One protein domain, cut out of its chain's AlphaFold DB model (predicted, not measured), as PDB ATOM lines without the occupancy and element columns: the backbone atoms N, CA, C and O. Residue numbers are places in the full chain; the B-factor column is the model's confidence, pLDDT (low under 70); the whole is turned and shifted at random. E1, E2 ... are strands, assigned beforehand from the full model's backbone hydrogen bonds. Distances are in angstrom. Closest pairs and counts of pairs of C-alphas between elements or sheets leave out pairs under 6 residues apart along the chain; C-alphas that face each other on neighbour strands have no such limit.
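AT A GLANCE: This is residues 464 to 594 of the 883 residues of an uncharacterized protein of viral metagenome (UniProt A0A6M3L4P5). The chain winds in stacked turns, a solenoid whose three walls are parallel sheets: E1, E4, E7 and E10 make one, E2, E5, E8, E11 and E13 the second, and E3, E6, E9, E12 and E14 the third. Each turn from E1 to E12 gives one strand to each wall, while the last gives E13 and E14, with a short pairing at residues 576 to 577 beside E10. The printed part has 131 residues, with 14 named strands, E1 to E14, and no named helix; its class is all strand, though under half of the residues, 57, are in named elements. It is compact, with a radius of gyration of the C-alphas of 13.2 A and spans of 40 by 30 by 26 A.

HOW THE PARTS SIT: E1, residues 464 to 468, is an edge strand, parallel at 14 degrees to its neighbour E4, residues 495 to 499, with N 468 and O 498 within hydrogen-bond range at 2.9 A. The sheet's order goes on with E7, residues 520 to 524, and E10, residues 549 to 553, where N 524 and O 552 are 2.8 A apart. Residues 551 to 552 of E10 pair, parallel, with residues 576 to 577. The second sheet runs E2, residues 480 to 482, E5, 507 to 509, E8, 534 to 537, E11, 560 to 563, and E13, 582 to 584; N 481 and O 507 of E2 and E5 are 2.8 A apart. The third runs E3, residues 485 to 488, E6, 512 to 515, E9, 540 to 543, E12, 566 to 569, and E14, 587 to 590; N 567 and O 587 of E12 and E14 are 2.7 A apart. E2 runs on into E3 across a break of 2 residues at 81 degrees, and E8 into E9 at 100 degrees. The closest C-alphas of E9 and E10 are those of Asn 543 and Cys 550, 5.6 A apart. E1 and E3 are only just apart, at 8.0 A.

IN THESE COORDINATES: E1 begins at C-alpha 464, (88.553, 113.362, 137.775), and is 10.5 A long. E4 is 9.9 A long, E7 9.0 A and E10 9.5 A. C-alpha 549, where E10 begins, is at (82.910, 113.900, 123.976). E14, 10.6 A long, ends at C-alpha 590, (72.056, 120.161, 121.424).

THE WHOLE: The C-alphas farthest apart, of Ser 472 and Gly 594, are 41.8 A apart. The printed part has no cut. The links E1 to E2 and E12 to E13 are long, of 11 and 12 residues. The mean pLDDT of the printed part is 90.7, and residue 594 is under 70.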
ATOM      1  N   THR A 464      89.465 114.498 137.910       91.12
ATOM      2  CA  THR A 464      88.553 113.362 137.775       91.12
ATOM      3  C   THR A 464      87.866 113.060 139.107       91.12
ATOM      4  O   THR A 464      88.498 113.113 140.167       91.12
ATOM      5  N   ALA A 465      86.558 112.784 139.095       93.69
ATOM      6  CA  ALA A 465      85.833 112.448 140.322       93.69
ATOM      7  C   ALA A 465      86.077 110.989 140.736       93.69
ATOM      8  O   ALA A 465      86.512 110.754 141.861       93.69
ATOM      9  N   ILE A 466      85.858 110.027 139.838       96.00
ATOM     10  CA  ILE A 466      86.121 108.604 140.091       96.00
ATOM     11  C   ILE A 466      87.108 108.072 139.058       96.00
ATOM     12  O   ILE A 466      86.898 108.238 137.858       96.00
ATOM     13  N   THR A 467      88.146 107.391 139.527       94.25
ATOM     14  CA  THR A 467      89.059 106.626 138.678       94.25
ATOM     15  C   THR A 467      88.972 105.146 139.014       94.25
ATOM     16  O   THR A 467      89.049 104.780 140.186       94.25
ATOM     17  N   ILE A 468      88.818 104.321 137.981       94.50
ATOM     18  CA  ILE A 468      88.786 102.860 138.069       94.50
ATOM     19  C   ILE A 468      90.172 102.322 137.688       94.50
ATOM     20  O   ILE A 468      90.694 102.677 136.628       94.50
ATOM     21  N   ALA A 469      90.738 101.495 138.570       84.38
ATOM     22  CA  ALA A 469      92.042 100.845 138.473       84.38
ATOM     23  C   ALA A 469      93.237 101.816 138.382       84.38
ATOM     24  O   ALA A 469      93.941 101.937 137.379       84.38
ATOM     25  N   GLY A 470      93.511 102.497 139.493       78.19
ATOM     26  CA  GLY A 470      94.641 103.397 139.704       78.19
ATOM     27  C   GLY A 470      96.033 102.787 139.470       78.19
ATOM     28  O   GLY A 470      96.970 103.529 139.139       78.19
ATOM     29  N   ALA A 471      96.195 101.464 139.643       80.25
ATOM     30  CA  ALA A 471      97.514 100.824 139.735       80.25
ATOM     31  C   ALA A 471      97.868  99.785 138.643       80.25
ATOM     32  O   ALA A 471      98.997  99.823 138.134       80.25
ATOM     33  N   SER A 472      96.973  98.859 138.278       89.56
ATOM     34  CA  SER A 472      97.211  97.798 137.277       89.56
ATOM     35  C   SER A 472      95.908  97.196 136.740       89.56
ATOM     36  O   SER A 472      94.879  97.373 137.370       89.56
ATOM     37  N   ASP A 473      95.995  96.460 135.631       92.88
ATOM     38  CA  ASP A 473      94.878  95.766 134.967       92.88
ATOM     39  C   ASP A 473      94.186  94.729 135.872       92.88
ATOM     40  O   ASP A 473      94.866  93.994 136.602       92.88
ATOM     41  N   ASN A 474      92.868  94.583 135.720       92.06
ATOM     42  CA  ASN A 474      91.967  93.667 136.436       92.06
ATOM     43  C   ASN A 474      91.953  93.868 137.963       92.06
ATOM     44  O   ASN A 474      91.743  92.913 138.719       92.06
ATOM     45  N   LEU A 475      92.273  95.072 138.447       92.81
ATOM     46  CA  LEU A 475      92.192  95.381 139.882       92.81
ATOM     47  C   LEU A 475      90.796  95.803 140.322       92.81
ATOM     48  O   LEU A 475      90.487  95.707 141.502       92.81
ATOM     49  N   ALA A 476      89.973  96.277 139.397       95.69
ATOM     50  CA  ALA A 476      88.676  96.863 139.671       95.69
ATOM     51  C   ALA A 476      87.584  96.221 138.797       95.69
ATOM     52  O   ALA A 476      86.572  96.857 138.489       95.69
ATOM     53  N   ASP A 477      87.773  94.956 138.410       96.75
ATOM     54  CA  ASP A 477      86.767  94.164 137.702       96.75
ATOM     55  C   ASP A 477      85.409  94.220 138.417       96.75
ATOM     56  O   ASP A 477      85.320  94.276 139.648       96.75
ATOM     57  N   ASN A 478      84.333  94.185 137.629       96.75
ATOM     58  CA  ASN A 478      82.941  94.222 138.083       96.75
ATOM     59  C   ASN A 478      82.540  95.458 138.906       96.75
ATOM     60  O   ASN A 478      81.498  95.438 139.570       96.75
ATOM     61  N   CYS A 479      83.310  96.548 138.868       97.12
ATOM     62  CA  CYS A 479      82.899  97.774 139.543       97.12
ATOM     63  C   CYS A 479      81.573  98.318 138.995       97.12
ATOM     64  O   CYS A 479      81.364  98.416 137.779       97.12
ATOM     65  N   TYR A 480      80.698  98.749 139.906       98.50
ATOM     66  CA  TYR A 480      79.374  99.264 139.587       98.50
ATOM     67  C   TYR A 480      79.163 100.684 140.122       98.50
ATOM     68  O   TYR A 480      79.079 100.926 141.323       98.50
ATOM     69  N   ILE A 481      79.036 101.651 139.214       98.75
ATOM     70  CA  ILE A 481      78.825 103.066 139.535       98.75
ATOM     71  C   ILE A 481      77.423 103.462 139.080       98.75
ATOM     72  O   ILE A 481      77.174 103.573 137.874       98.75
ATOM     73  N   HIS A 482      76.498 103.709 140.013       98.62
ATOM     74  CA  HIS A 482      75.118 104.012 139.631       98.62
ATOM     75  C   HIS A 482      74.334 104.971 140.524       98.62
ATOM     76  O   HIS A 482      74.635 105.184 141.690       98.62
ATOM     77  N   ASP A 483      73.293 105.581 139.955       98.38
ATOM     78  CA  ASP A 483      72.404 106.522 140.656       98.38
ATOM     79  C   ASP A 483      73.139 107.730 141.285       98.38
ATOM     80  O   ASP A 483      72.624 108.400 142.184       98.38
ATOM     81  N   ASN A 484      74.348 108.046 140.807       98.56
ATOM     82  CA  ASN A 484      75.155 109.155 141.306       98.56
ATOM     83  C   ASN A 484      74.889 110.453 140.539       98.56
ATOM     84  O   ASN A 484      74.382 110.472 139.413       98.56
ATOM     85  N   VAL A 485      75.287 111.569 141.147       98.12
ATOM     86  CA  VAL A 485      75.166 112.902 140.559       98.12
ATOM     87  C   VAL A 485      76.509 113.622 140.552       98.12
ATOM     88  O   VAL A 485      77.069 113.903 141.606       98.12
ATOM     89  N   PHE A 486      76.979 114.012 139.369       97.12
ATOM     90  CA  PHE A 486      78.227 114.743 139.164       97.12
ATOM     91  C   PHE A 486      77.930 116.150 138.635       97.12
ATOM     92  O   PHE A 486      77.213 116.309 137.643       97.12
ATOM     93  N   ARG A 487      78.458 117.178 139.308       92.75
ATOM     94  CA  ARG A 487      78.299 118.598 138.951       92.75
ATOM     95  C   ARG A 487      79.649 119.306 138.956       92.75
ATOM     96  O   ARG A 487      80.126 119.742 140.006       92.75
ATOM     97  N   MET A 488      80.238 119.426 137.773       89.75
ATOM     98  CA  MET A 488      81.597 119.930 137.559       89.75
ATOM     99  C   MET A 488      81.625 120.971 136.423       89.75
ATOM    100  O   MET A 488      82.276 120.790 135.401       89.75
ATOM    101  N   GLU A 489      80.817 122.030 136.559       85.94
ATOM    102  CA  GLU A 489      80.448 122.965 135.470       85.94
ATOM    103  C   GLU A 489      81.521 124.026 135.130       85.94
ATOM    104  O   GLU A 489      81.447 124.662 134.079       85.94
ATOM    105  N   ASP A 490      82.525 124.230 135.987       82.88
ATOM    106  CA  ASP A 490      83.616 125.172 135.704       82.88
ATOM    107  C   ASP A 490      84.705 124.523 134.839       82.88
ATOM    108  O   ASP A 490      84.936 123.321 134.918       82.88
ATOM    109  N   ALA A 491      85.410 125.323 134.035       73.88
ATOM    110  CA  ALA A 491      86.497 124.834 133.185       73.88
ATOM    111  C   ALA A 491      87.688 124.328 134.020       73.88
ATOM    112  O   ALA A 491      88.157 125.038 134.912       73.88
ATOM    113  N   GLY A 492      88.219 123.148 133.687       78.12
ATOM    114  CA  GLY A 492      89.352 122.541 134.400       78.12
ATOM    115  C   GLY A 492      89.303 121.014 134.565       78.12
ATOM    116  O   GLY A 492      90.374 120.411 134.511       78.12
ATOM    117  N   PRO A 493      88.128 120.379 134.743       88.69
ATOM    118  CA  PRO A 493      88.004 118.924 134.788       88.69
ATOM    119  C   PRO A 493      88.428 118.219 133.493       88.69
ATOM    120  O   PRO A 493      88.225 118.726 132.384       88.69
ATOM    121  N   ASN A 494      88.959 117.008 133.637       91.25
ATOM    122  CA  ASN A 494      89.191 116.082 132.534       91.25
ATOM    123  C   ASN A 494      87.943 115.244 132.291       91.25
ATOM    124  O   ASN A 494      87.376 115.350 131.208       91.25
ATOM    125  N   SER A 495      87.501 114.507 133.319       94.00
ATOM    126  CA  SER A 495      86.405 113.539 133.226       94.00
ATOM    127  C   SER A 495      85.625 113.418 134.538       94.00
ATOM    128  O   SER A 495      86.116 113.797 135.598       94.00
ATOM    129  N   ALA A 496      84.390 112.910 134.516       96.62
ATOM    130  CA  ALA A 496      83.710 112.555 135.767       96.62
ATOM    131  C   ALA A 496      84.150 111.164 136.232       96.62
ATOM    132  O   ALA A 496      84.506 110.981 137.397       96.62
ATOM    133  N   ILE A 497      84.149 110.212 135.300       97.75
ATOM    134  CA  ILE A 497      84.583 108.832 135.505       97.75
ATOM    135  C   ILE A 497      85.647 108.518 134.456       97.75
ATOM    136  O   ILE A 497      85.438 108.811 133.280       97.75
ATOM    137  N   ASP A 498      86.762 107.944 134.890       95.50
ATOM    138  CA  ASP A 498      87.903 107.596 134.041       95.50
ATOM    139  C   ASP A 498      88.347 106.153 134.326       95.50
ATOM    140  O   ASP A 498      88.645 105.812 135.477       95.50
ATOM    141  N   ILE A 499      88.349 105.302 133.299       96.00
ATOM    142  CA  ILE A 499      88.830 103.915 133.356       96.00
ATOM    143  C   ILE A 499      90.226 103.894 132.753       96.00
ATOM    144  O   ILE A 499      90.372 104.099 131.546       96.00
ATOM    145  N   ILE A 500      91.240 103.664 133.594       93.56
ATOM    146  CA  ILE A 500      92.631 103.912 133.192       93.56
ATOM    147  C   ILE A 500      93.476 102.653 132.945       93.56
ATOM    148  O   ILE A 500      94.679 102.741 132.656       93.56
ATOM    149  N   LYS A 501      92.883 101.474 133.141       94.69
ATOM    150  CA  LYS A 501      93.490 100.144 132.991       94.69
ATOM    151  C   LYS A 501      92.480  99.174 132.385       94.69
ATOM    152  O   LYS A 501      91.299  99.504 132.291       94.69
ATOM    153  N   ASP A 502      92.973  98.029 131.923       94.25
ATOM    154  CA  ASP A 502      92.140  96.992 131.318       94.25
ATOM    155  C   ASP A 502      91.336  96.256 132.396       94.25
ATOM    156  O   ASP A 502      91.915  95.528 133.201       94.25
ATOM    157  N   GLU A 503      90.014  96.417 132.377       95.56
ATOM    158  CA  GLU A 503      89.085  95.820 133.346       95.56
ATOM    159  C   GLU A 503      87.940  95.067 132.644       95.56
ATOM    160  O   GLU A 503      87.542  95.402 131.522       95.56
ATOM    161  N   ASP A 504      87.367  94.074 133.321       96.44
ATOM    162  CA  ASP A 504      86.203  93.306 132.871       96.44
ATOM    163  C   ASP A 504      84.940  93.664 133.671       96.44
ATOM    164  O   ASP A 504      84.983  93.913 134.876       96.44
ATOM    165  N   GLY A 505      83.783  93.685 133.008       96.88
ATOM    166  CA  GLY A 505      82.481  93.764 133.679       96.88
ATOM    167  C   GLY A 505      82.152  95.111 134.333       96.88
ATOM    168  O   GLY A 505      81.274  95.173 135.196       96.88
ATOM    169  N   ILE A 506      82.823  96.202 133.949       98.06
ATOM    170  CA  ILE A 506      82.540  97.538 134.490       98.06
ATOM    171  C   ILE A 506      81.136  98.001 134.096       98.06
ATOM    172  O   ILE A 506      80.753  97.975 132.924       98.06
ATOM    173  N   ARG A 507      80.379  98.520 135.066       98.56
ATOM    174  CA  ARG A 507      79.013  99.017 134.863       98.56
ATOM    175  C   ARG A 507      78.871 100.454 135.353       98.56
ATOM    176  O   ARG A 507      79.116 100.760 136.514       98.56
ATOM    177  N   ILE A 508      78.414 101.345 134.478       98.69
ATOM    178  CA  ILE A 508      78.145 102.756 134.775       98.69
ATOM    179  C   ILE A 508      76.700 103.053 134.371       98.69
ATOM    180  O   ILE A 508      76.400 103.218 133.185       98.69
ATOM    181  N   GLU A 509      75.778 103.098 135.337       98.62
ATOM    182  CA  GLU A 509      74.337 103.128 135.045       98.62
ATOM    183  C   GLU A 509      73.552 104.215 135.795       98.62
ATOM    184  O   GLU A 509      73.820 104.521 136.946       98.62
ATOM    185  N   ASN A 510      72.517 104.786 135.174       97.94
ATOM    186  CA  ASN A 510      71.562 105.706 135.826       97.94
ATOM    187  C   ASN A 510      72.181 106.962 136.485       97.94
ATOM    188  O   ASN A 510      71.557 107.595 137.337       97.94
ATOM    189  N   ASN A 511      73.393 107.360 136.099       98.69
ATOM    190  CA  ASN A 511      74.052 108.538 136.655       98.69
ATOM    191  C   ASN A 511      73.604 109.820 135.935       98.69
ATOM    192  O   ASN A 511      73.348 109.832 134.727       98.69
ATOM    193  N   TYR A 512      73.575 110.935 136.666       98.44
ATOM    194  CA  TYR A 512      73.475 112.277 136.090       98.44
ATOM    195  C   TYR A 512      74.851 112.938 136.117       98.44
ATOM    196  O   TYR A 512      75.349 113.282 137.189       98.44
ATOM    197  N   ILE A 513      75.453 113.150 134.951       98.06
ATOM    198  CA  ILE A 513      76.779 113.747 134.807       98.06
ATOM    199  C   ILE A 513      76.660 115.053 134.037       98.06
ATOM    200  O   ILE A 513      76.237 115.064 132.881       98.06
ATOM    201  N   ARG A 514      77.046 116.161 134.671       94.25
ATOM    202  CA  ARG A 514      77.135 117.468 134.022       94.25
ATOM    203  C   ARG A 514      78.438 118.157 134.377       94.25
ATOM    204  O   ARG A 514      78.726 118.369 135.557       94.25
ATOM    205  N   GLY A 515      79.175 118.577 133.361       91.94
ATOM    206  CA  GLY A 515      80.387 119.350 133.563       91.94
ATOM    207  C   GLY A 515      80.978 119.911 132.282       91.94
ATOM    208  O   GLY A 515      80.434 119.728 131.196       91.94
ATOM    209  N   ASN A 516      82.084 120.627 132.445       90.31
ATOM    210  CA  ASN A 516      82.917 121.131 131.362       90.31
ATOM    211  C   ASN A 516      84.197 120.281 131.316       90.31
ATOM    212  O   ASN A 516      85.200 120.618 131.949       90.31
ATOM    213  N   PHE A 517      84.096 119.131 130.648       91.75
ATOM    214  CA  PHE A 517      85.112 118.082 130.635       91.75
ATOM    215  C   PHE A 517      85.975 118.204 129.386       91.75
ATOM    216  O   PHE A 517      85.454 118.174 128.272       91.75
ATOM    217  N   SER A 518      87.286 118.347 129.580       92.06
ATOM    218  CA  SER A 518      88.253 118.462 128.481       92.06
ATOM    219  C   SER A 518      88.538 117.150 127.743       92.06
ATOM    220  O   SER A 518      89.064 117.214 126.637       92.06
ATOM    221  N   ASN A 519      88.171 116.006 128.328       91.69
ATOM    222  CA  ASN A 519      88.177 114.706 127.663       91.69
ATOM    223  C   ASN A 519      86.722 114.261 127.414       91.69
ATOM    224  O   ASN A 519      86.159 114.515 126.347       91.69
ATOM    225  N   ALA A 520      86.056 113.684 128.428       94.25
ATOM    226  CA  ALA A 520      84.665 113.242 128.320       94.25
ATOM    227  C   ALA A 520      83.917 113.211 129.661       94.25
ATOM    228  O   ALA A 520      84.518 113.280 130.723       94.25
ATOM    229  N   CYS A 521      82.588 113.051 129.663       96.31
ATOM    230  CA  CYS A 521      81.891 112.733 130.921       96.31
ATOM    231  C   CYS A 521      82.372 111.383 131.478       96.31
ATOM    232  O   CYS A 521      82.643 111.269 132.673       96.31
ATOM    233  N   ILE A 522      82.458 110.380 130.601       97.44
ATOM    234  CA  ILE A 522      83.002 109.052 130.886       97.44
ATOM    235  C   ILE A 522      84.115 108.785 129.878       97.44
ATOM    236  O   ILE A 522      83.868 108.807 128.668       97.44
ATOM    237  N   GLU A 523      85.312 108.528 130.380       95.56
ATOM    238  CA  GLU A 523      86.497 108.230 129.584       95.56
ATOM    239  C   GLU A 523      86.975 106.800 129.854       95.56
ATOM    240  O   GLU A 523      86.976 106.331 130.992       95.56
ATOM    241  N   VAL A 524      87.367 106.113 128.786       94.81
ATOM    242  CA  VAL A 524      88.254 104.953 128.844       94.81
ATOM    243  C   VAL A 524      89.542 105.381 128.166       94.81
ATOM    244  O   VAL A 524      89.563 105.621 126.950       94.81
ATOM    245  N   ASP A 525      90.586 105.549 128.969       91.00
ATOM    246  CA  ASP A 525      91.849 106.099 128.505       91.00
ATOM    247  C   ASP A 525      92.627 105.085 127.638       91.00
ATOM    248  O   ASP A 525      92.183 103.972 127.347       91.00
ATOM    249  N   ALA A 526      93.818 105.472 127.179       87.19
ATOM    250  CA  ALA A 526      94.667 104.601 126.361       87.19
ATOM    251  C   ALA A 526      95.278 103.405 127.122       87.19
ATOM    252  O   ALA A 526      95.906 102.553 126.500       87.19
ATOM    253  N   GLY A 527      95.198 103.394 128.449       87.25
ATOM    254  CA  GLY A 527      95.602 102.302 129.321       87.25
ATOM    255  C   GLY A 527      94.494 101.286 129.601       87.25
ATOM    256  O   GLY A 527      94.855 100.188 130.001       87.25
ATOM    257  N   GLY A 528      93.218 101.629 129.387       86.69
ATOM    258  CA  GLY A 528      92.076 100.701 129.402       86.69
ATOM    259  C   GLY A 528      91.655 100.232 128.010       86.69
ATOM    260  O   GLY A 528      90.463 100.143 127.701       86.69
ATOM    261  N   ASP A 529      92.617 100.005 127.113       85.69
ATOM    262  CA  ASP A 529      92.329  99.779 125.702       85.69
ATOM    263  C   ASP A 529      91.781  98.384 125.358       85.69
ATOM    264  O   ASP A 529      91.289  98.181 124.233       85.69
ATOM    265  N   ALA A 530      91.775  97.462 126.320       91.25
ATOM    266  CA  ALA A 530      91.272  96.099 126.206       91.25
ATOM    267  C   ALA A 530      90.171  95.735 127.223       91.25
ATOM    268  O   ALA A 530      89.929  94.546 127.430       91.25
ATOM    269  N   CYS A 531      89.459  96.716 127.794       94.25
ATOM    270  CA  CYS A 531      88.306  96.447 128.663       94.25
ATOM    271  C   CYS A 531      87.229  95.574 127.983       94.25
ATOM    272  O   CYS A 531      86.887  95.766 126.808       94.25
ATOM    273  N   THR A 532      86.640  94.642 128.730       94.88
ATOM    274  CA  THR A 532      85.573  93.751 128.245       94.88
ATOM    275  C   THR A 532      84.297  93.875 129.074       94.88
ATOM    276  O   THR A 532      84.316  94.349 130.202       94.88
ATOM    277  N   ASP A 533      83.155  93.534 128.465       94.25
ATOM    278  CA  ASP A 533      81.818  93.624 129.081       94.25
ATOM    279  C   ASP A 533      81.492  94.996 129.720       94.25
ATOM    280  O   ASP A 533      80.788  95.094 130.723       94.25
ATOM    281  N   LEU A 534      81.989  96.086 129.120       96.69
ATOM    282  CA  LEU A 534      81.729  97.447 129.591       96.69
ATOM    283  C   LEU A 534      80.267  97.835 129.338       96.69
ATOM    284  O   LEU A 534      79.832  97.935 128.190       96.69
ATOM    285  N   VAL A 535      79.510  98.146 130.387       97.94
ATOM    286  CA  VAL A 535      78.117  98.596 130.276       97.94
ATOM    287  C   VAL A 535      77.991 100.054 130.697       97.94
ATOM    288  O   VAL A 535      78.161 100.393 131.864       97.94
ATOM    289  N   ILE A 536      77.597 100.925 129.767       97.94
ATOM    290  CA  ILE A 536      77.242 102.321 130.050       97.94
ATOM    291  C   ILE A 536      75.767 102.509 129.704       97.94
ATOM    292  O   ILE A 536      75.414 102.588 128.524       97.94
ATOM    293  N   ARG A 537      74.881 102.572 130.703       97.31
ATOM    294  CA  ARG A 537      73.428 102.525 130.461       97.31
ATOM    295  C   ARG A 537      72.622 103.611 131.170       97.31
ATOM    296  O   ARG A 537      72.820 103.882 132.347       97.31
ATOM    297  N   ASN A 538      71.618 104.168 130.488       97.25
ATOM    298  CA  ASN A 538      70.595 105.051 131.074       97.25
ATOM    299  C   ASN A 538      71.155 106.291 131.798       97.25
ATOM    300  O   ASN A 538      70.480 106.880 132.644       97.25
ATOM    301  N   ASN A 539      72.374 106.718 131.472       98.38
ATOM    302  CA  ASN A 539      72.966 107.913 132.054       98.38
ATOM    303  C   ASN A 539      72.461 109.169 131.334       98.38
ATOM    304  O   ASN A 539      72.152 109.149 130.141       98.38
ATOM    305  N   VAL A 540      72.430 110.294 132.046       97.50
ATOM    306  CA  VAL A 540      72.276 111.629 131.452       97.50
ATOM    307  C   VAL A 540      73.645 112.293 131.460       97.50
ATOM    308  O   VAL A 540      74.158 112.617 132.525       97.50
ATOM    309  N   LEU A 541      74.234 112.487 130.282       96.31
ATOM    310  CA  LEU A 541      75.610 112.938 130.104       96.31
ATOM    311  C   LEU A 541      75.627 114.290 129.395       96.31
ATOM    312  O   LEU A 541      75.282 114.386 128.217       96.31
ATOM    313  N   ILE A 542      76.033 115.329 130.113       94.25
ATOM    314  CA  ILE A 542      76.073 116.708 129.635       94.25
ATOM    315  C   ILE A 542      77.520 117.190 129.670       94.25
ATOM    316  O   ILE A 542      78.023 117.516 130.749       94.25
ATOM    317  N   ASN A 543      78.162 117.261 128.504       92.75
ATOM    318  CA  ASN A 543      79.452 117.929 128.374       92.75
ATOM    319  C   ASN A 543      79.245 119.325 127.769       92.75
ATOM    320  O   ASN A 543      78.746 119.476 126.653       92.75
ATOM    321  N   GLU A 544      79.580 120.355 128.541       90.88
ATOM    322  CA  GLU A 544      79.458 121.761 128.140       90.88
ATOM    323  C   GLU A 544      80.695 122.279 127.396       90.88
ATOM    324  O   GLU A 544      80.665 123.380 126.835       90.88
ATOM    325  N   GLN A 545      81.770 121.492 127.378       88.44
ATOM    326  CA  GLN A 545      82.972 121.793 126.626       88.44
ATOM    327  C   GLN A 545      82.696 121.706 125.118       88.44
ATOM    328  O   GLN A 545      82.029 120.801 124.620       88.44
ATOM    329  N   THR A 546      83.177 122.704 124.376       82.50
ATOM    330  CA  THR A 546      82.912 122.827 122.935       82.50
ATOM    331  C   THR A 546      83.737 121.815 122.140       82.50
ATOM    332  O   THR A 546      84.961 121.923 122.139       82.50
ATOM    333  N   GLY A 547      83.080 120.923 121.392       78.19
ATOM    334  CA  GLY A 547      83.732 119.971 120.480       78.19
ATOM    335  C   GLY A 547      84.273 118.684 121.113       78.19
ATOM    336  O   GLY A 547      84.891 117.905 120.389       78.19
ATOM    337  N   ASP A 548      84.023 118.461 122.406       87.62
ATOM    338  CA  ASP A 548      84.491 117.286 123.153       87.62
ATOM    339  C   ASP A 548      83.359 116.275 123.431       87.62
ATOM    340  O   ASP A 548      82.171 116.517 123.176       87.62
ATOM    341  N   HIS A 549      83.748 115.094 123.912       90.56
ATOM    342  CA  HIS A 549      82.910 113.900 123.976       90.56
ATOM    343  C   HIS A 549      82.024 113.861 125.235       90.56
ATOM    344  O   HIS A 549      82.373 114.389 126.286       90.56
ATOM    345  N   CYS A 550      80.866 113.196 125.186       94.44
ATOM    346  CA  CYS A 550      80.205 112.726 126.412       94.44
ATOM    347  C   CYS A 550      80.750 111.354 126.826       94.44
ATOM    348  O   CYS A 550      80.895 111.099 128.016       94.44
ATOM    349  N   ILE A 551      81.048 110.483 125.859       94.94
ATOM    350  CA  ILE A 551      81.765 109.222 126.082       94.94
ATOM    351  C   ILE A 551      82.955 109.171 125.131       94.94
ATOM    352  O   ILE A 551      82.764 109.273 123.919       94.94
ATOM    353  N   GLU A 552      84.153 108.967 125.661       93.38
ATOM    354  CA  GLU A 552      85.356 108.736 124.863       93.38
ATOM    355  C   GLU A 552      85.985 107.401 125.251       93.38
ATOM    356  O   GLU A 552      86.435 107.233 126.377       93.38
ATOM    357  N   ILE A 553      86.001 106.444 124.322       92.19
ATOM    358  CA  ILE A 553      86.725 105.183 124.476       92.19
ATOM    359  C   ILE A 553      87.916 105.222 123.525       92.19
ATOM    360  O   ILE A 553      87.775 104.972 122.327       92.19
ATOM    361  N   SER A 554      89.088 105.555 124.067       84.88
ATOM    362  CA  SER A 554      90.328 105.711 123.295       84.88
ATOM    363  C   SER A 554      90.910 104.372 122.824       84.88
ATOM    364  O   SER A 554      91.676 104.324 121.857       84.88
ATOM    365  N   GLY A 555      90.555 103.277 123.498       73.56
ATOM    366  CA  GLY A 555      91.003 101.930 123.172       73.56
ATOM    367  C   GLY A 555      90.385 101.348 121.909       73.56
ATOM    368  O   GLY A 555      89.217 101.577 121.618       73.56
ATOM    369  N   VAL A 556      91.135 100.535 121.163       74.12
ATOM    370  CA  VAL A 556      90.663  99.931 119.897       74.12
ATOM    371  C   VAL A 556      90.076  98.524 120.051       74.12
ATOM    372  O   VAL A 556      89.591  97.964 119.067       74.12
ATOM    373  N   THR A 557      90.139  97.937 121.249       88.75
ATOM    374  CA  THR A 557      89.672  96.567 121.528       88.75
ATOM    375  C   THR A 557      88.587  96.475 122.598       88.75
ATOM    376  O   THR A 557      88.158  95.369 122.914       88.75
ATOM    377  N   VAL A 558      88.101  97.611 123.101       92.31
ATOM    378  CA  VAL A 558      87.082  97.664 124.156       92.31
ATOM    379  C   VAL A 558      85.735  97.158 123.646       92.31
ATOM    380  O   VAL A 558      85.242  97.639 122.624       92.31
ATOM    381  N   THR A 559      85.134  96.202 124.358       93.56
ATOM    382  CA  THR A 559      83.835  95.594 124.008       93.56
ATOM    383  C   THR A 559      82.799  95.809 125.104       93.56
ATOM    384  O   THR A 559      83.142  95.926 126.279       93.56
ATOM    385  N   GLY A 560      81.518  95.839 124.728       93.44
ATOM    386  CA  GLY A 560      80.436  96.075 125.678       93.44
ATOM    387  C   GLY A 560      79.196  96.707 125.051       93.44
ATOM    388  O   GLY A 560      78.965  96.595 123.843       93.44
ATOM    389  N   LEU A 561      78.397  97.378 125.877       93.81
ATOM    390  CA  LEU A 561      77.105  97.958 125.530       93.81
ATOM    391  C   LEU A 561      76.967  99.390 126.066       93.81
ATOM    392  O   LEU A 561      77.056  99.645 127.264       93.81
ATOM    393  N   ILE A 562      76.646 100.322 125.176       94.69
ATOM    394  CA  ILE A 562      76.273 101.702 125.480       94.69
ATOM    395  C   ILE A 562      74.790 101.849 125.136       94.69
ATOM    396  O   ILE A 562      74.423 101.900 123.962       94.69
ATOM    397  N   GLU A 563      73.911 101.892 126.136       94.38
ATOM    398  CA  GLU A 563      72.466 101.772 125.905       94.38
ATOM    399  C   GLU A 563      71.615 102.832 126.610       94.38
ATOM    400  O   GLU A 563      71.786 103.118 127.792       94.38
ATOM    401  N   GLY A 564      70.624 103.387 125.908       92.81
ATOM    402  CA  GLY A 564      69.578 104.204 126.536       92.81
ATOM    403  C   GLY A 564      70.064 105.523 127.152       92.81
ATOM    404  O   GLY A 564      69.311 106.177 127.877       92.81
ATOM    405  N   ASN A 565      71.303 105.937 126.882       95.56
ATOM    406  CA  ASN A 565      71.873 107.157 127.444       95.56
ATOM    407  C   ASN A 565      71.287 108.404 126.768       95.56
ATOM    408  O   ASN A 565      70.927 108.396 125.588       95.56
ATOM    409  N   THR A 566      71.212 109.501 127.521       94.94
ATOM    410  CA  THR A 566      70.851 110.831 127.022       94.94
ATOM    411  C   THR A 566      72.080 111.726 127.011       94.94
ATOM    412  O   THR A 566      72.541 112.178 128.056       94.94
ATOM    413  N   PHE A 567      72.578 112.023 125.822       93.06
ATOM    414  CA  PHE A 567      73.701 112.904 125.575       93.06
ATOM    415  C   PHE A 567      73.252 114.344 125.318       93.06
ATOM    416  O   PHE A 567      72.338 114.588 124.523       93.06
ATOM    417  N   ILE A 568      73.925 115.311 125.933       91.31
ATOM    418  CA  ILE A 568      73.749 116.735 125.653       91.31
ATOM    419  C   ILE A 568      75.123 117.375 125.456       91.31
ATOM    420  O   ILE A 568      75.896 117.490 126.400       91.31
ATOM    421  N   SER A 569      75.399 117.811 124.231       88.69
ATOM    422  CA  SER A 569      76.655 118.467 123.839       88.69
ATOM    423  C   SER A 569      76.387 119.526 122.762       88.69
ATOM    424  O   SER A 569      75.241 119.759 122.365       88.69
ATOM    425  N   ASP A 570      77.416 120.215 122.276       82.94
ATOM    426  CA  ASP A 570      77.271 121.231 121.230       82.94
ATOM    427  C   ASP A 570      77.270 120.667 119.792       82.94
ATOM    428  O   ASP A 570      76.702 121.304 118.888       82.94
ATOM    429  N   THR A 571      77.845 119.473 119.605       77.38
ATOM    430  CA  THR A 571      78.029 118.749 118.338       77.38
ATOM    431  C   THR A 571      77.602 117.281 118.468       77.38
ATOM    432  O   THR A 571      77.860 116.622 119.471       77.38
ATOM    433  N   ARG A 572      76.907 116.757 117.447       78.69
ATOM    434  CA  ARG A 572      76.361 115.384 117.452       78.69
ATOM    435  C   ARG A 572      77.411 114.336 117.114       78.69
ATOM    436  O   ARG A 572      77.494 113.322 117.794       78.69
ATOM    437  N   ASP A 573      78.186 114.590 116.063       71.25
ATOM    438  CA  ASP A 573      79.059 113.590 115.430       71.25
ATOM    439  C   ASP A 573      80.235 113.167 116.322       71.25
ATOM    440  O   ASP A 573      80.883 112.160 116.062       71.25
ATOM    441  N   GLN A 574      80.494 113.930 117.383       73.81
ATOM    442  CA  GLN A 574      81.557 113.691 118.348       73.81
ATOM    443  C   GLN A 574      80.999 113.397 119.739       73.81
ATOM    444  O   GLN A 574      81.738 113.448 120.701       73.81
ATOM    445  N   VAL A 575      79.712 113.108 119.931       86.00
ATOM    446  CA  VAL A 575      79.231 112.970 121.317       86.00
ATOM    447  C   VAL A 575      79.621 111.638 121.974       86.00
ATOM    448  O   VAL A 575      79.714 111.566 123.199       86.00
ATOM    449  N   ALA A 576      79.893 110.600 121.183       88.62
ATOM    450  CA  ALA A 576      80.361 109.311 121.678       88.62
ATOM    451  C   ALA A 576      81.409 108.707 120.731       88.62
ATOM    452  O   ALA A 576      81.180 108.644 119.523       88.62
ATOM    453  N   GLN A 577      82.524 108.225 121.283       88.56
ATOM    454  CA  GLN A 577      83.464 107.321 120.618       88.56
ATOM    455  C   GLN A 577      83.317 105.928 121.251       88.56
ATOM    456  O   GLN A 577      83.850 105.706 122.334       88.56
ATOM    457  N   PRO A 578      82.563 104.996 120.641       85.62
ATOM    458  CA  PRO A 578      82.182 103.746 121.302       85.62
ATOM    459  C   PRO A 578      83.208 102.610 121.177       85.62
ATOM    460  O   PRO A 578      82.991 101.550 121.754       85.62
ATOM    461  N   SER A 579      84.289 102.775 120.408       85.25
ATOM    462  CA  SER A 579      85.172 101.658 120.029       85.25
ATOM    463  C   SER A 579      84.381 100.471 119.432       85.25
ATOM    464  O   SER A 579      83.614 100.684 118.490       85.25
ATOM    465  N   LEU A 580      84.548  99.242 119.946       87.06
ATOM    466  CA  LEU A 580      83.775  98.052 119.559       87.06
ATOM    467  C   LEU A 580      82.519  97.834 120.426       87.06
ATOM    468  O   LEU A 580      81.850  96.809 120.271       87.06
ATOM    469  N   CYS A 581      82.167  98.760 121.324       87.19
ATOM    470  CA  CYS A 581      80.925  98.671 122.088       87.19
ATOM    471  C   CYS A 581      79.700  98.890 121.189       87.19
ATOM    472  O   CYS A 581      79.654  99.791 120.345       87.19
ATOM    473  N   GLN A 582      78.661  98.088 121.412       87.62
ATOM    474  CA  GLN A 582      77.374  98.249 120.741       87.62
ATOM    475  C   GLN A 582      76.657  99.482 121.293       87.62
ATOM    476  O   GLN A 582      76.528  99.622 122.505       87.62
ATOM    477  N   MET A 583      76.159 100.367 120.426       86.12
ATOM    478  CA  MET A 583      75.337 101.506 120.848       86.12
ATOM    479  C   MET A 583      73.878 101.266 120.470       86.12
ATOM    480  O   MET A 583      73.579 101.115 119.288       86.12
ATOM    481  N   VAL A 584      72.983 101.248 121.459       83.12
ATOM    482  CA  VAL A 584      71.563 100.926 121.259       83.12
ATOM    483  C   VAL A 584      70.657 101.921 121.988       83.12
ATOM    484  O   VAL A 584      70.833 102.188 123.174       83.12
ATOM    485  N   ASN A 585      69.621 102.432 121.319       87.38
ATOM    486  CA  ASN A 585      68.588 103.286 121.912       87.38
ATOM    487  C   ASN A 585      69.107 104.575 122.580       87.38
ATOM    488  O   ASN A 585      68.415 105.142 123.436       87.38
ATOM    489  N   ASN A 586      70.292 105.070 122.217       88.19
ATOM    490  CA  ASN A 586      70.802 106.298 122.818       88.19
ATOM    491  C   ASN A 586      70.221 107.536 122.132       88.19
ATOM    492  O   ASN A 586      69.832 107.528 120.960       88.19
ATOM    493  N   LYS A 587      70.158 108.639 122.876       90.50
ATOM    494  CA  LYS A 587      69.582 109.906 122.422       90.50
ATOM    495  C   LYS A 587      70.575 111.032 122.606       90.50
ATOM    496  O   LYS A 587      71.211 111.127 123.642       90.50
ATOM    497  N   TRP A 588      70.652 111.928 121.639       90.62
ATOM    498  CA  TRP A 588      71.452 113.141 121.674       90.62
ATOM    499  C   TRP A 588      70.583 114.385 121.503       90.62
ATOM    500  O   TRP A 588      69.634 114.381 120.722       90.62
ATOM    501  N   SER A 589      70.927 115.479 122.174       87.62
ATOM    502  CA  SER A 589      70.372 116.802 121.893       87.62
ATOM    503  C   SER A 589      71.446 117.876 121.998       87.62
ATOM    504  O   SER A 589      72.283 117.844 122.895       87.62
ATOM    505  N   LYS A 590      71.368 118.900 121.141       84.25
ATOM    506  CA  LYS A 590      72.056 120.161 121.424       84.25
ATOM    507  C   LYS A 590      71.339 120.881 122.558       84.25
ATOM    508  O   LYS A 590      70.107 120.931 122.551       84.25
ATOM    509  N   LEU A 591      72.074 121.481 123.495       74.62
ATOM    510  CA  LEU A 591      71.476 122.186 124.634       74.62
ATOM    511  C   LEU A 591      70.346 123.139 124.181       74.62
ATOM    512  O   LEU A 591      70.564 124.050 123.380       74.62
ATOM    513  N   GLY A 592      69.129 122.906 124.685       70.00
ATOM    514  CA  GLY A 592      67.930 123.681 124.339       70.00
ATOM    515  C   GLY A 592      67.185 123.252 123.064       70.00
ATOM    516  O   GLY A 592      66.273 123.964 122.646       70.00
ATOM    517  N   THR A 593      67.533 122.116 122.448       70.75
ATOM    518  CA  THR A 593      66.882 121.572 121.237       70.75
ATOM    519  C   THR A 593      66.193 120.218 121.492       70.75
ATOM    520  O   THR A 593      66.201 119.703 122.613       70.75
ATOM    521  N   GLY A 594      65.534 119.651 120.474       64.44
ATOM    522  CA  GLY A 594      64.881 118.337 120.555       64.44
ATOM    523  C   GLY A 594      65.868 117.162 120.507       64.44
ATOM    524  O   GLY A 594      66.927 117.262 119.893       64.44
TER     525      GLY A 594